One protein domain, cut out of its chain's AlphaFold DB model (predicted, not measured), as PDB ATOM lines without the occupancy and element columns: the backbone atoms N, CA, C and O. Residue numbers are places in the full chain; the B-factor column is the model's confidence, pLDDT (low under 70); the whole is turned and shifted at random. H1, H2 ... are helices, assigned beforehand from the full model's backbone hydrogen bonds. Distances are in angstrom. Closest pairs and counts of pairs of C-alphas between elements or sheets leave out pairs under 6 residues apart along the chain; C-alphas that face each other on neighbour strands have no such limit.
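This is residues 100 to 172 of the 220 residues of an uncharacterized protein of SAR202 cluster bacterium (UniProt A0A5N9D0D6). What does the backbone look like as a whole? The longest helix, H4, makes an arm that sticks out with residues 158 to 172 from a body holding the helical hairpin H2 and H3, whose two helices run side by side in opposite ways. The short helix H1 is near H3 in that body, crosswise to it, and a long stretch without a named element, residues 107 to 120, loops from H1 to H2. What is it made of, and how large is it? The printed part has 73 residues with four named helices in the order H1, H2, H3, H4 and no named strand, and its class is all helix. It is loose, with a radius of gyration of the C-alphas of 14.2 A, and elongated, spanning 42 by 26 by 18 A.

Where is the longest helix in relation to the others? H4, residues 155 to 172, touches no helix. It is apart from H1, residues 100 to 106, from H2, residues 121 to 133, and from H3, residues 139 to 150, although a tight link of 4 residues joins H3 to H4. Which helices touch? H2 and H3 touch as a helical hairpin, at a shallow tilt of 18 degrees and opposite ways. Their closest C-alphas, those of Leu 128 and Ala 142, are 5.6 A apart. How does H1 stand to H3? They are close but not clearly touching, about perpendicular at 85 degrees, and their closest C-alphas, those of Val 100 and Asp 141, are 6.9 A apart. What do the backbone N and O atoms show? Every O i to N i+4 pair is within hydrogen-bond range in H2, H3 and H4, and 2 of 3 are in H1.

Where does H4 run? Its 18 residues go from C-alpha 155 at (19.875, -7.298, 31.354) to C-alpha 172 at (0.429, -12.916, 47.002), a length of 25.6 A. How long are the two helices of the hairpin? H2, residues 121 to 133, measures 18.3 A from first to last C-alpha, and H3, residues 139 to 150, measures 16.5 A. Where does the printed part begin? H1, residues 100 to 106, begins with C-alpha 100 at (32.999, -26.674, 39.900) and is 10.1 A long.

How far does it reach? The two C-alphas farthest apart, those of Ala 140 and Gly 172, are 43.3 A apart. Residues 151 to 156 and 158 to 172 stand free, and the body without them spans 29 by 21 by 16 A. Is there a cut or a long link? The printed part has no cut, and the link from H1 to H2 is long, with 14 residues. Where is the model's confidence low? The mean pLDDT of the printed part is 73.0, and residues 105 to 122 and 169 to 172 are under 70.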
ATOM      1  N   VAL A 100      32.684 -26.886  38.476       80.88
ATOM      2  CA  VAL A 100      32.999 -26.674  39.900       80.88
ATOM      3  C   VAL A 100      31.858 -25.978  40.657       80.88
ATOM      4  O   VAL A 100      31.644 -26.209  41.847       80.88
ATOM      5  N   ILE A 101      31.026 -25.176  39.980       79.44
ATOM      6  CA  ILE A 101      29.872 -24.533  40.620       79.44
ATOM      7  C   ILE A 101      28.798 -25.569  41.003       79.44
ATOM      8  O   ILE A 101      28.074 -25.370  41.980       79.44
ATOM      9  N   ASP A 102      28.641 -26.664  40.255       77.62
ATOM     10  CA  ASP A 102      27.725 -27.744  40.643       77.62
ATOM     11  C   ASP A 102      28.258 -28.571  41.811       77.62
ATOM     12  O   ASP A 102      27.476 -28.961  42.681       77.62
ATOM     13  N   GLU A 103      29.573 -28.736  41.904       73.75
ATOM     14  CA  GLU A 103      30.228 -29.370  43.051       73.75
ATOM     15  C   GLU A 103      30.045 -28.527  44.323       73.75
ATOM     16  O   GLU A 103      29.619 -29.033  45.365       73.75
ATOM     17  N   LEU A 104      30.200 -27.203  44.209       71.06
ATOM     18  CA  LEU A 104      29.948 -26.251  45.295       71.06
ATOM     19  C   LEU A 104      28.499 -26.278  45.815       71.06
ATOM     20  O   LEU A 104      28.270 -26.058  47.009       71.06
ATOM     21  N   LYS A 105      27.503 -26.565  44.962       65.06
ATOM     22  CA  LYS A 105      26.100 -26.730  45.403       65.06
ATOM     23  C   LYS A 105      25.920 -27.952  46.307       65.06
ATOM     24  O   LYS A 105      25.052 -27.926  47.181       65.06
ATOM     25  N   GLY A 106      26.711 -29.006  46.103       55.38
ATOM     26  CA  GLY A 106      26.674 -30.233  46.902       55.38
ATOM     27  C   GLY A 106      27.254 -30.064  48.308       55.38
ATOM     28  O   GLY A 106      26.804 -30.726  49.239       55.38
ATOM     29  N   LEU A 107      28.182 -29.120  48.487       49.84
ATOM     30  CA  LEU A 107      28.916 -28.892  49.739       49.84
ATOM     31  C   LEU A 107      28.176 -28.003  50.758       49.84
ATOM     32  O   LEU A 107      28.761 -27.545  51.737       49.84
ATOM     33  N   GLY A 108      26.880 -27.745  50.562       43.91
ATOM     34  CA  GLY A 108      26.079 -26.988  51.530       43.91
ATOM     35  C   GLY A 108      26.453 -25.507  51.619       43.91
ATOM     36  O   GLY A 108      26.187 -24.870  52.641       43.91
ATOM     37  N   ALA A 109      27.028 -24.941  50.551       42.53
ATOM     38  CA  ALA A 109      27.405 -23.536  50.450       42.53
ATOM     39  C   ALA A 109      26.173 -22.602  50.359       42.53
ATOM     40  O   ALA A 109      25.918 -21.954  49.344       42.53
ATOM     41  N   GLY A 110      25.423 -22.516  51.462       37.00
ATOM     42  CA  GLY A 110      24.352 -21.557  51.705       37.00
ATOM     43  C   GLY A 110      22.972 -22.007  51.222       37.00
ATOM     44  O   GLY A 110      22.767 -22.380  50.072       37.00
ATOM     45  N   LYS A 111      21.982 -21.888  52.110       35.41
ATOM     46  CA  LYS A 111      20.544 -21.993  51.825       35.41
ATOM     47  C   LYS A 111      20.078 -20.789  50.991       35.41
ATOM     48  O   LYS A 111      19.332 -19.939  51.458       35.41
ATOM     49  N   GLY A 112      20.556 -20.706  49.763       36.16
ATOM     50  CA  GLY A 112      20.085 -19.817  48.715       36.16
ATOM     51  C   GLY A 112      20.125 -20.621  47.428       36.16
ATOM     52  O   GLY A 112      21.104 -21.319  47.190       36.16
ATOM     53  N   ASN A 113      19.039 -20.601  46.647       37.03
ATOM     54  CA  ASN A 113      18.974 -21.225  45.320       37.03
ATOM     55  C   ASN A 113      20.323 -21.059  44.614       37.03
ATOM     56  O   ASN A 113      20.777 -19.924  44.571       37.03
ATOM     57  N   GLY A 114      20.933 -22.149  44.123       40.53
ATOM     58  CA  GLY A 114      22.315 -22.249  43.617       40.53
ATOM     59  C   GLY A 114      22.668 -21.389  42.393       40.53
ATOM     60  O   GLY A 114      23.202 -21.875  41.404       40.53
ATOM     61  N   ILE A 115      22.348 -20.109  42.481       46.53
ATOM     62  CA  ILE A 115      22.632 -18.985  41.612       46.53
ATOM     63  C   ILE A 115      23.085 -17.926  42.610       46.53
ATOM     64  O   ILE A 115      22.273 -17.432  43.387       46.53
ATOM     65  N   MET A 116      24.385 -17.672  42.654       42.22
ATOM     66  CA  MET A 116      25.027 -16.704  43.537       42.22
ATOM     67  C   MET A 116      24.248 -15.366  43.561       42.22
ATOM     68  O   MET A 116      24.011 -14.793  42.500       42.22
ATOM     69  N   PRO A 117      23.828 -14.855  44.734       44.44
ATOM     70  CA  PRO A 117      23.778 -13.423  44.981       44.44
ATOM     71  C   PRO A 117      24.925 -13.086  45.947       44.44
ATOM     72  O   PRO A 117      25.041 -13.698  47.016       44.44
ATOM     73  N   PRO A 118      25.811 -12.176  45.536       50.31
ATOM     74  CA  PRO A 118      25.561 -10.751  45.724       50.31
ATOM     75  C   PRO A 118      25.621  -9.963  44.408       50.31
ATOM     76  O   PRO A 118      26.107 -10.446  43.396       50.31
ATOM     77  N   VAL A 119      25.042  -8.763  44.428       54.88
ATOM     78  CA  VAL A 119      24.930  -7.854  43.269       54.88
ATOM     79  C   VAL A 119      26.240  -7.077  43.050       54.88
ATOM     80  O   VAL A 119      26.387  -6.383  42.052       54.88
ATOM     81  N   ASP A 120      27.194  -7.193  43.979       62.41
ATOM     82  CA  ASP A 120      28.491  -6.529  43.921       62.41
ATOM     83  C   ASP A 120      29.639  -7.523  43.667       62.41
ATOM     84  O   ASP A 120      29.741  -8.569  44.310       62.41
ATOM     85  N   GLU A 121      30.499  -7.163  42.713       62.91
ATOM     86  CA  GLU A 121      31.707  -7.888  42.284       62.91
ATOM     87  C   GLU A 121      32.634  -8.200  43.472       62.91
ATOM     88  O   GLU A 121      33.073  -9.334  43.654       62.91
ATOM     89  N   ASN A 122      32.799  -7.234  44.383       66.88
ATOM     90  CA  ASN A 122      33.656  -7.368  45.565       66.88
ATOM     91  C   ASN A 122      33.223  -8.513  46.501       66.88
ATOM     92  O   ASN A 122      34.065  -9.180  47.102       66.88
ATOM     93  N   ALA A 123      31.921  -8.758  46.662       75.88
ATOM     94  CA  ALA A 123      31.417  -9.827  47.518       75.88
ATOM     95  C   ALA A 123      31.444 -11.203  46.831       75.88
ATOM     96  O   ALA A 123      31.504 -12.222  47.530       75.88
ATOM     97  N   VAL A 124      31.441 -11.256  45.493       76.38
ATOM     98  CA  VAL A 124      31.720 -12.487  44.735       76.38
ATOM     99  C   VAL A 124      33.184 -12.871  44.903       76.38
ATOM    100  O   VAL A 124      33.468 -13.981  45.354       76.38
ATOM    101  N   GLU A 125      34.094 -11.938  44.633       80.38
ATOM    102  CA  GLU A 125      35.534 -12.143  44.780       80.38
ATOM    103  C   GLU A 125      35.897 -12.559  46.205       80.38
ATOM    104  O   GLU A 125      36.523 -13.597  46.398       80.38
ATOM    105  N   ALA A 126      35.413 -11.837  47.223       82.69
ATOM    106  CA  ALA A 126      35.690 -12.169  48.621       82.69
ATOM    107  C   ALA A 126      35.212 -13.581  49.000       82.69
ATOM    108  O   ALA A 126      35.873 -14.285  49.769       82.69
ATOM    109  N   ARG A 127      34.070 -14.027  48.455       81.12
ATOM    110  CA  ARG A 127      33.579 -15.395  48.664       81.12
ATOM    111  C   ARG A 127      34.474 -16.419  47.970       81.12
ATOM    112  O   ARG A 127      34.731 -17.466  48.560       81.12
ATOM    113  N   LEU A 128      34.916 -16.149  46.745       84.56
ATOM    114  CA  LEU A 128      35.821 -17.035  46.011       84.56
ATOM    115  C   LEU A 128      37.180 -17.131  46.707       84.56
ATOM    116  O   LEU A 128      37.651 -18.240  46.936       84.56
ATOM    117  N   THR A 129      37.742 -16.009  47.166       86.00
ATOM    118  CA  THR A 129      38.961 -15.987  47.987       86.00
ATOM    119  C   THR A 129      38.804 -16.855  49.229       86.00
ATOM    120  O   THR A 129      39.647 -17.706  49.486       86.00
ATOM    121  N   ALA A 130      37.693 -16.724  49.961       82.50
ATOM    122  CA  ALA A 130      37.446 -17.558  51.132       82.50
ATOM    123  C   ALA A 130      37.346 -19.057  50.786       82.50
ATOM    124  O   ALA A 130      37.743 -19.892  51.595       82.50
ATOM    125  N   LEU A 131      36.801 -19.422  49.620       84.81
ATOM    126  CA  LEU A 131      36.735 -20.820  49.172       84.81
ATOM    127  C   LEU A 131      38.116 -21.365  48.778       84.81
ATOM    128  O   LEU A 131      38.395 -22.527  49.064       84.81
ATOM    129  N   VAL A 132      38.976 -20.531  48.188       86.50
ATOM    130  CA  VAL A 132      40.381 -20.869  47.905       86.50
ATOM    131  C   VAL A 132      41.173 -21.040  49.201       86.50
ATOM    132  O   VAL A 132      41.896 -22.018  49.353       86.50
ATOM    133  N   GLU A 133      41.002 -20.139  50.173       85.81
ATOM    134  CA  GLU A 133      41.646 -20.233  51.492       85.81
ATOM    135  C   GLU A 133      41.226 -21.485  52.272       85.81
ATOM    136  O   GLU A 133      42.016 -22.043  53.029       85.81
ATOM    137  N   GLN A 134      39.982 -21.932  52.090       83.75
ATOM    138  CA  GLN A 134      39.472 -23.178  52.666       83.75
ATOM    139  C   GLN A 134      39.886 -24.424  51.863       83.75
ATOM    140  O   GLN A 134      39.465 -25.522  52.222       83.75
ATOM    141  N   GLU A 135      40.659 -24.262  50.782       83.44
ATOM    142  CA  GLU A 135      41.052 -25.321  49.840       83.44
ATOM    143  C   GLU A 135      39.849 -26.091  49.256       83.44
ATOM    144  O   GLU A 135      39.965 -27.244  48.845       83.44
ATOM    145  N   VAL A 136      38.673 -25.451  49.212       83.44
ATOM    146  CA  VAL A 136      37.448 -26.028  48.635       83.44
ATOM    147  C   VAL A 136      37.493 -25.966  47.110       83.44
ATOM    148  O   VAL A 136      36.968 -26.854  46.446       83.44
ATOM    149  N   ILE A 137      38.108 -24.914  46.569       85.12
ATOM    150  CA  ILE A 137      38.359 -24.723  45.137       85.12
ATOM    151  C   ILE A 137      39.799 -24.260  44.935       85.12
ATOM    152  O   ILE A 137      40.427 -23.731  45.855       85.12
ATOM    153  N   THR A 138      40.323 -24.417  43.726       89.62
ATOM    154  CA  THR A 138      41.624 -23.858  43.362       89.62
ATOM    155  C   THR A 138      41.505 -22.387  42.958       89.62
ATOM    156  O   THR A 138      40.425 -21.893  42.633       89.62
ATOM    157  N   GLN A 139      42.634 -21.674  42.930       88.69
ATOM    158  CA  GLN A 139      42.663 -20.314  42.382       88.69
ATOM    159  C   GLN A 139      42.205 -20.284  40.914       88.69
ATOM    160  O   GLN A 139      41.506 -19.362  40.518       88.69
ATOM    161  N   ALA A 140      42.547 -21.310  40.128       89.31
ATOM    162  CA  ALA A 140      42.115 -21.407  38.736       89.31
ATOM    163  C   ALA A 140      40.589 -21.544  38.620       89.31
ATOM    164  O   ALA A 140      39.981 -20.880  37.785       89.31
ATOM    165  N   ASP A 141      39.969 -22.338  39.497       87.19
ATOM    166  CA  ASP A 141      38.511 -22.476  39.557       87.19
ATOM    167  C   ASP A 141      37.842 -21.150  39.936       87.19
ATOM    168  O   ASP A 141      36.820 -20.775  39.366       87.19
ATOM    169  N   ALA A 142      38.418 -20.417  40.896       86.56
ATOM    170  CA  ALA A 142      37.930 -19.097  41.282       86.56
ATOM    171  C   ALA A 142      37.972 -18.111  40.104       86.56
ATOM    172  O   ALA A 142      36.979 -17.430  39.849       86.56
ATOM    173  N   ASP A 143      39.080 -18.079  39.363       88.94
ATOM    174  CA  ASP A 143      39.241 -17.210  38.197       88.94
ATOM    175  C   ASP A 143      38.247 -17.581  37.076       88.94
ATOM    176  O   ASP A 143      37.671 -16.699  36.436       88.94
ATOM    177  N   GLU A 144      37.988 -18.875  36.858       89.25
ATOM    178  CA  GLU A 144      37.001 -19.353  35.880       89.25
ATOM    179  C   GLU A 144      35.570 -18.951  36.270       89.25
ATOM    180  O   GLU A 144      34.794 -18.476  35.437       89.25
ATOM    181  N   ILE A 145      35.226 -19.085  37.557       86.94
ATOM    182  CA  ILE A 145      33.925 -18.659  38.084       86.94
ATOM    183  C   ILE A 145      33.750 -17.147  37.931       86.94
ATOM    184  O   ILE A 145      32.661 -16.706  37.555       86.94
ATOM    185  N   LEU A 146      34.791 -16.362  38.218       87.19
ATOM    186  CA  LEU A 146      34.749 -14.908  38.096       87.19
ATOM    187  C   LEU A 146      34.571 -14.487  36.631       87.19
ATOM    188  O   LEU A 146      33.644 -13.747  36.317       87.19
ATOM    189  N   ALA A 147      35.346 -15.063  35.710       88.69
ATOM    190  CA  ALA A 147      35.206 -14.789  34.281       88.69
ATOM    191  C   ALA A 147      33.801 -15.130  33.749       88.69
ATOM    192  O   ALA A 147      33.224 -14.372  32.966       88.69
ATOM    193  N   TRP A 148      33.220 -16.252  34.187       90.00
ATOM    194  CA  TRP A 148      31.838 -16.612  33.857       90.00
ATOM    195  C   TRP A 148      30.813 -15.638  34.459       90.00
ATOM    196  O   TRP A 148      29.807 -15.310  33.818       90.00
ATOM    197  N   HIS A 149      31.050 -15.173  35.686       85.31
ATOM    198  CA  HIS A 149      30.205 -14.189  36.352       85.31
ATOM    199  C   HIS A 149      30.214 -12.844  35.612       85.31
ATOM    200  O   HIS A 149      29.148 -12.270  35.389       85.31
ATOM    201  N   ASP A 150      31.383 -12.385  35.171       86.62
ATOM    202  CA  ASP A 150      31.552 -11.094  34.496       86.62
ATOM    203  C   ASP A 150      31.074 -11.127  33.040       86.62
ATOM    204  O   ASP A 150      30.626 -10.120  32.497       86.62
ATOM    205  N   ALA A 151      31.086 -12.305  32.411       87.88
ATOM    206  CA  ALA A 151      30.500 -12.526  31.090       87.88
ATOM    207  C   ALA A 151      28.958 -12.533  31.093       87.88
ATOM    208  O   ALA A 151      28.343 -12.711  30.038       87.88
ATOM    209  N   LYS A 152      28.314 -12.377  32.257       87.25
ATOM    210  CA  LYS A 152      26.855 -12.358  32.395       87.25
ATOM    211  C   LYS A 152      26.253 -11.148  31.663       87.25
ATOM    212  O   LYS A 152      26.596 -10.014  31.993       87.25
ATOM    213  N   PRO A 153      25.285 -11.354  30.749       87.00
ATOM    214  CA  PRO A 153      24.536 -10.255  30.142       87.00
ATOM    215  C   PRO A 153      23.926  -9.290  31.176       87.00
ATOM    216  O   PRO A 153      23.247  -9.730  32.101       87.00
ATOM    217  N   GLU A 154      24.107  -7.976  31.009       84.75
ATOM    218  CA  GLU A 154      23.667  -6.968  31.996       84.75
ATOM    219  C   GLU A 154      22.151  -7.013  32.270       84.75
ATOM    220  O   GLU A 154      21.713  -6.926  33.416       84.75
ATOM    221  N   TYR A 155      21.338  -7.242  31.234       83.19
ATOM    222  CA  TYR A 155      19.875  -7.298  31.354       83.19
ATOM    223  C   TYR A 155      19.359  -8.532  32.115       83.19
ATOM    224  O   TYR A 155      18.171  -8.596  32.440       83.19
ATOM    225  N   LEU A 156      20.201  -9.539  32.392       84.94
ATOM    226  CA  LEU A 156      19.760 -10.760  33.080       84.94
ATOM    227  C   LEU A 156      19.305 -10.497  34.511       84.94
ATOM    228  O   LEU A 156      18.437 -11.220  35.004       84.94
ATOM    229  N   ASP A 157      19.904  -9.528  35.201       81.94
ATOM    230  CA  ASP A 157      19.532  -9.236  36.585       81.94
ATOM    231  C   ASP A 157      18.139  -8.602  36.656       81.94
ATOM    232  O   ASP A 157      17.311  -9.050  37.459       81.94
ATOM    233  N   ASP A 158      17.842  -7.674  35.746       83.12
ATOM    234  CA  ASP A 158      16.518  -7.068  35.595       83.12
ATOM    235  C   ASP A 158      15.474  -8.115  35.188       83.12
ATOM    236  O   ASP A 158      14.448  -8.259  35.855       83.12
ATOM    237  N   LEU A 159      15.776  -8.942  34.180       84.19
ATOM    238  CA  LEU A 159      14.912 -10.047  33.750       84.19
ATOM    239  C   LEU A 159      14.613 -11.016  34.908       84.19
ATOM    240  O   LEU A 159      13.481 -11.457  35.112       84.19
ATOM    241  N   ARG A 160      15.620 -11.357  35.721       81.88
ATOM    242  CA  ARG A 160      15.417 -12.199  36.910       81.88
ATOM    243  C   ARG A 160      14.550 -11.506  37.948       81.88
ATOM    244  O   ARG A 160      13.768 -12.187  38.617       81.88
ATOM    245  N   GLN A 161      14.725 -10.204  38.150       79.50
ATOM    246  CA  GLN A 161      13.919  -9.436  39.089       79.50
ATOM    247  C   GLN A 161      12.456  -9.381  38.640       79.50
ATOM    248  O   GLN A 161      11.567  -9.581  39.473       79.50
ATOM    249  N   GLU A 162      12.209  -9.187  37.350       79.44
ATOM    250  CA  GLU A 162      10.882  -9.196  36.738       79.44
ATOM    251  C   GLU A 162      10.191 -10.552  36.933       79.44
ATOM    252  O   GLU A 162       9.173 -10.632  37.626       79.44
ATOM    253  N   LEU A 163      10.826 -11.646  36.496       80.50
ATOM    254  CA  LEU A 163      10.295 -13.008  36.650       80.50
ATOM    255  C   LEU A 163      10.057 -13.397  38.123       80.50
ATOM    256  O   LEU A 163       9.126 -14.138  38.459       80.50
ATOM    257  N   ARG A 164      10.900 -12.912  39.047       79.75
ATOM    258  CA  ARG A 164      10.690 -13.100  40.495       79.75
ATOM    259  C   ARG A 164       9.472 -12.326  40.987       79.75
ATOM    260  O   ARG A 164       8.677 -12.888  41.740       79.75
ATOM    261  N   SER A 165       9.326 -11.075  40.564       73.25
ATOM    262  CA  SER A 165       8.227 -10.195  40.967       73.25
ATOM    263  C   SER A 165       6.877 -10.721  40.479       73.25
ATOM    264  O   SER A 165       5.910 -10.718  41.241       73.25
ATOM    265  N   GLU A 166       6.818 -11.269  39.266       72.25
ATOM    266  CA  GLU A 166       5.635 -11.954  38.735       72.25
ATOM    267  C   GLU A 166       5.260 -13.182  39.567       72.25
ATOM    268  O   GLU A 166       4.120 -13.317  40.027       72.25
ATOM    269  N   ARG A 167       6.237 -14.057  39.847       71.38
ATOM    270  CA  ARG A 167       6.030 -15.251  40.679       71.38
ATOM    271  C   ARG A 167       5.520 -14.894  42.075       71.38
ATOM    272  O   ARG A 167       4.630 -15.564  42.607       71.38
ATOM    273  N   ASP A 168       6.090 -13.865  42.687       71.69
ATOM    274  CA  ASP A 168       5.734 -13.456  44.043       71.69
ATOM    275  C   ASP A 168       4.384 -12.710  44.064       71.69
ATOM    276  O   ASP A 168       3.580 -12.915  44.980       71.69
ATOM    277  N   GLY A 169       4.053 -11.965  43.004       62.69
ATOM    278  CA  GLY A 169       2.724 -11.395  42.769       62.69
ATOM    279  C   GLY A 169       1.627 -12.460  42.611       62.69
ATOM    280  O   GLY A 169       0.535 -12.317  43.173       62.69
ATOM    281  N   GLN A 170       1.928 -13.573  41.933       58.59
ATOM    282  CA  GLN A 170       1.037 -14.732  41.786       58.59
ATOM    283  C   GLN A 170       0.761 -15.411  43.144       58.59
ATOM    284  O   GLN A 170      -0.385 -15.751  43.473       58.59
ATOM    285  N   ARG A 171       1.808 -15.562  43.970       56.72
ATOM    286  CA  ARG A 171       1.736 -16.132  45.330       56.72
ATOM    287  C   ARG A 171       0.977 -15.224  46.303       56.72
ATOM    288  O   ARG A 171       0.198 -15.716  47.119       56.72
ATOM    289  N   GLY A 172       1.131 -13.905  46.180       55.25
ATOM    290  CA  GLY A 172       0.429 -12.916  47.002       55.25
ATOM    291  C   GLY A 172      -1.095 -12.907  46.822       55.25
ATOM    292  O   GLY A 172      -1.820 -12.593  47.769       55.25
TER     293      GLY A 172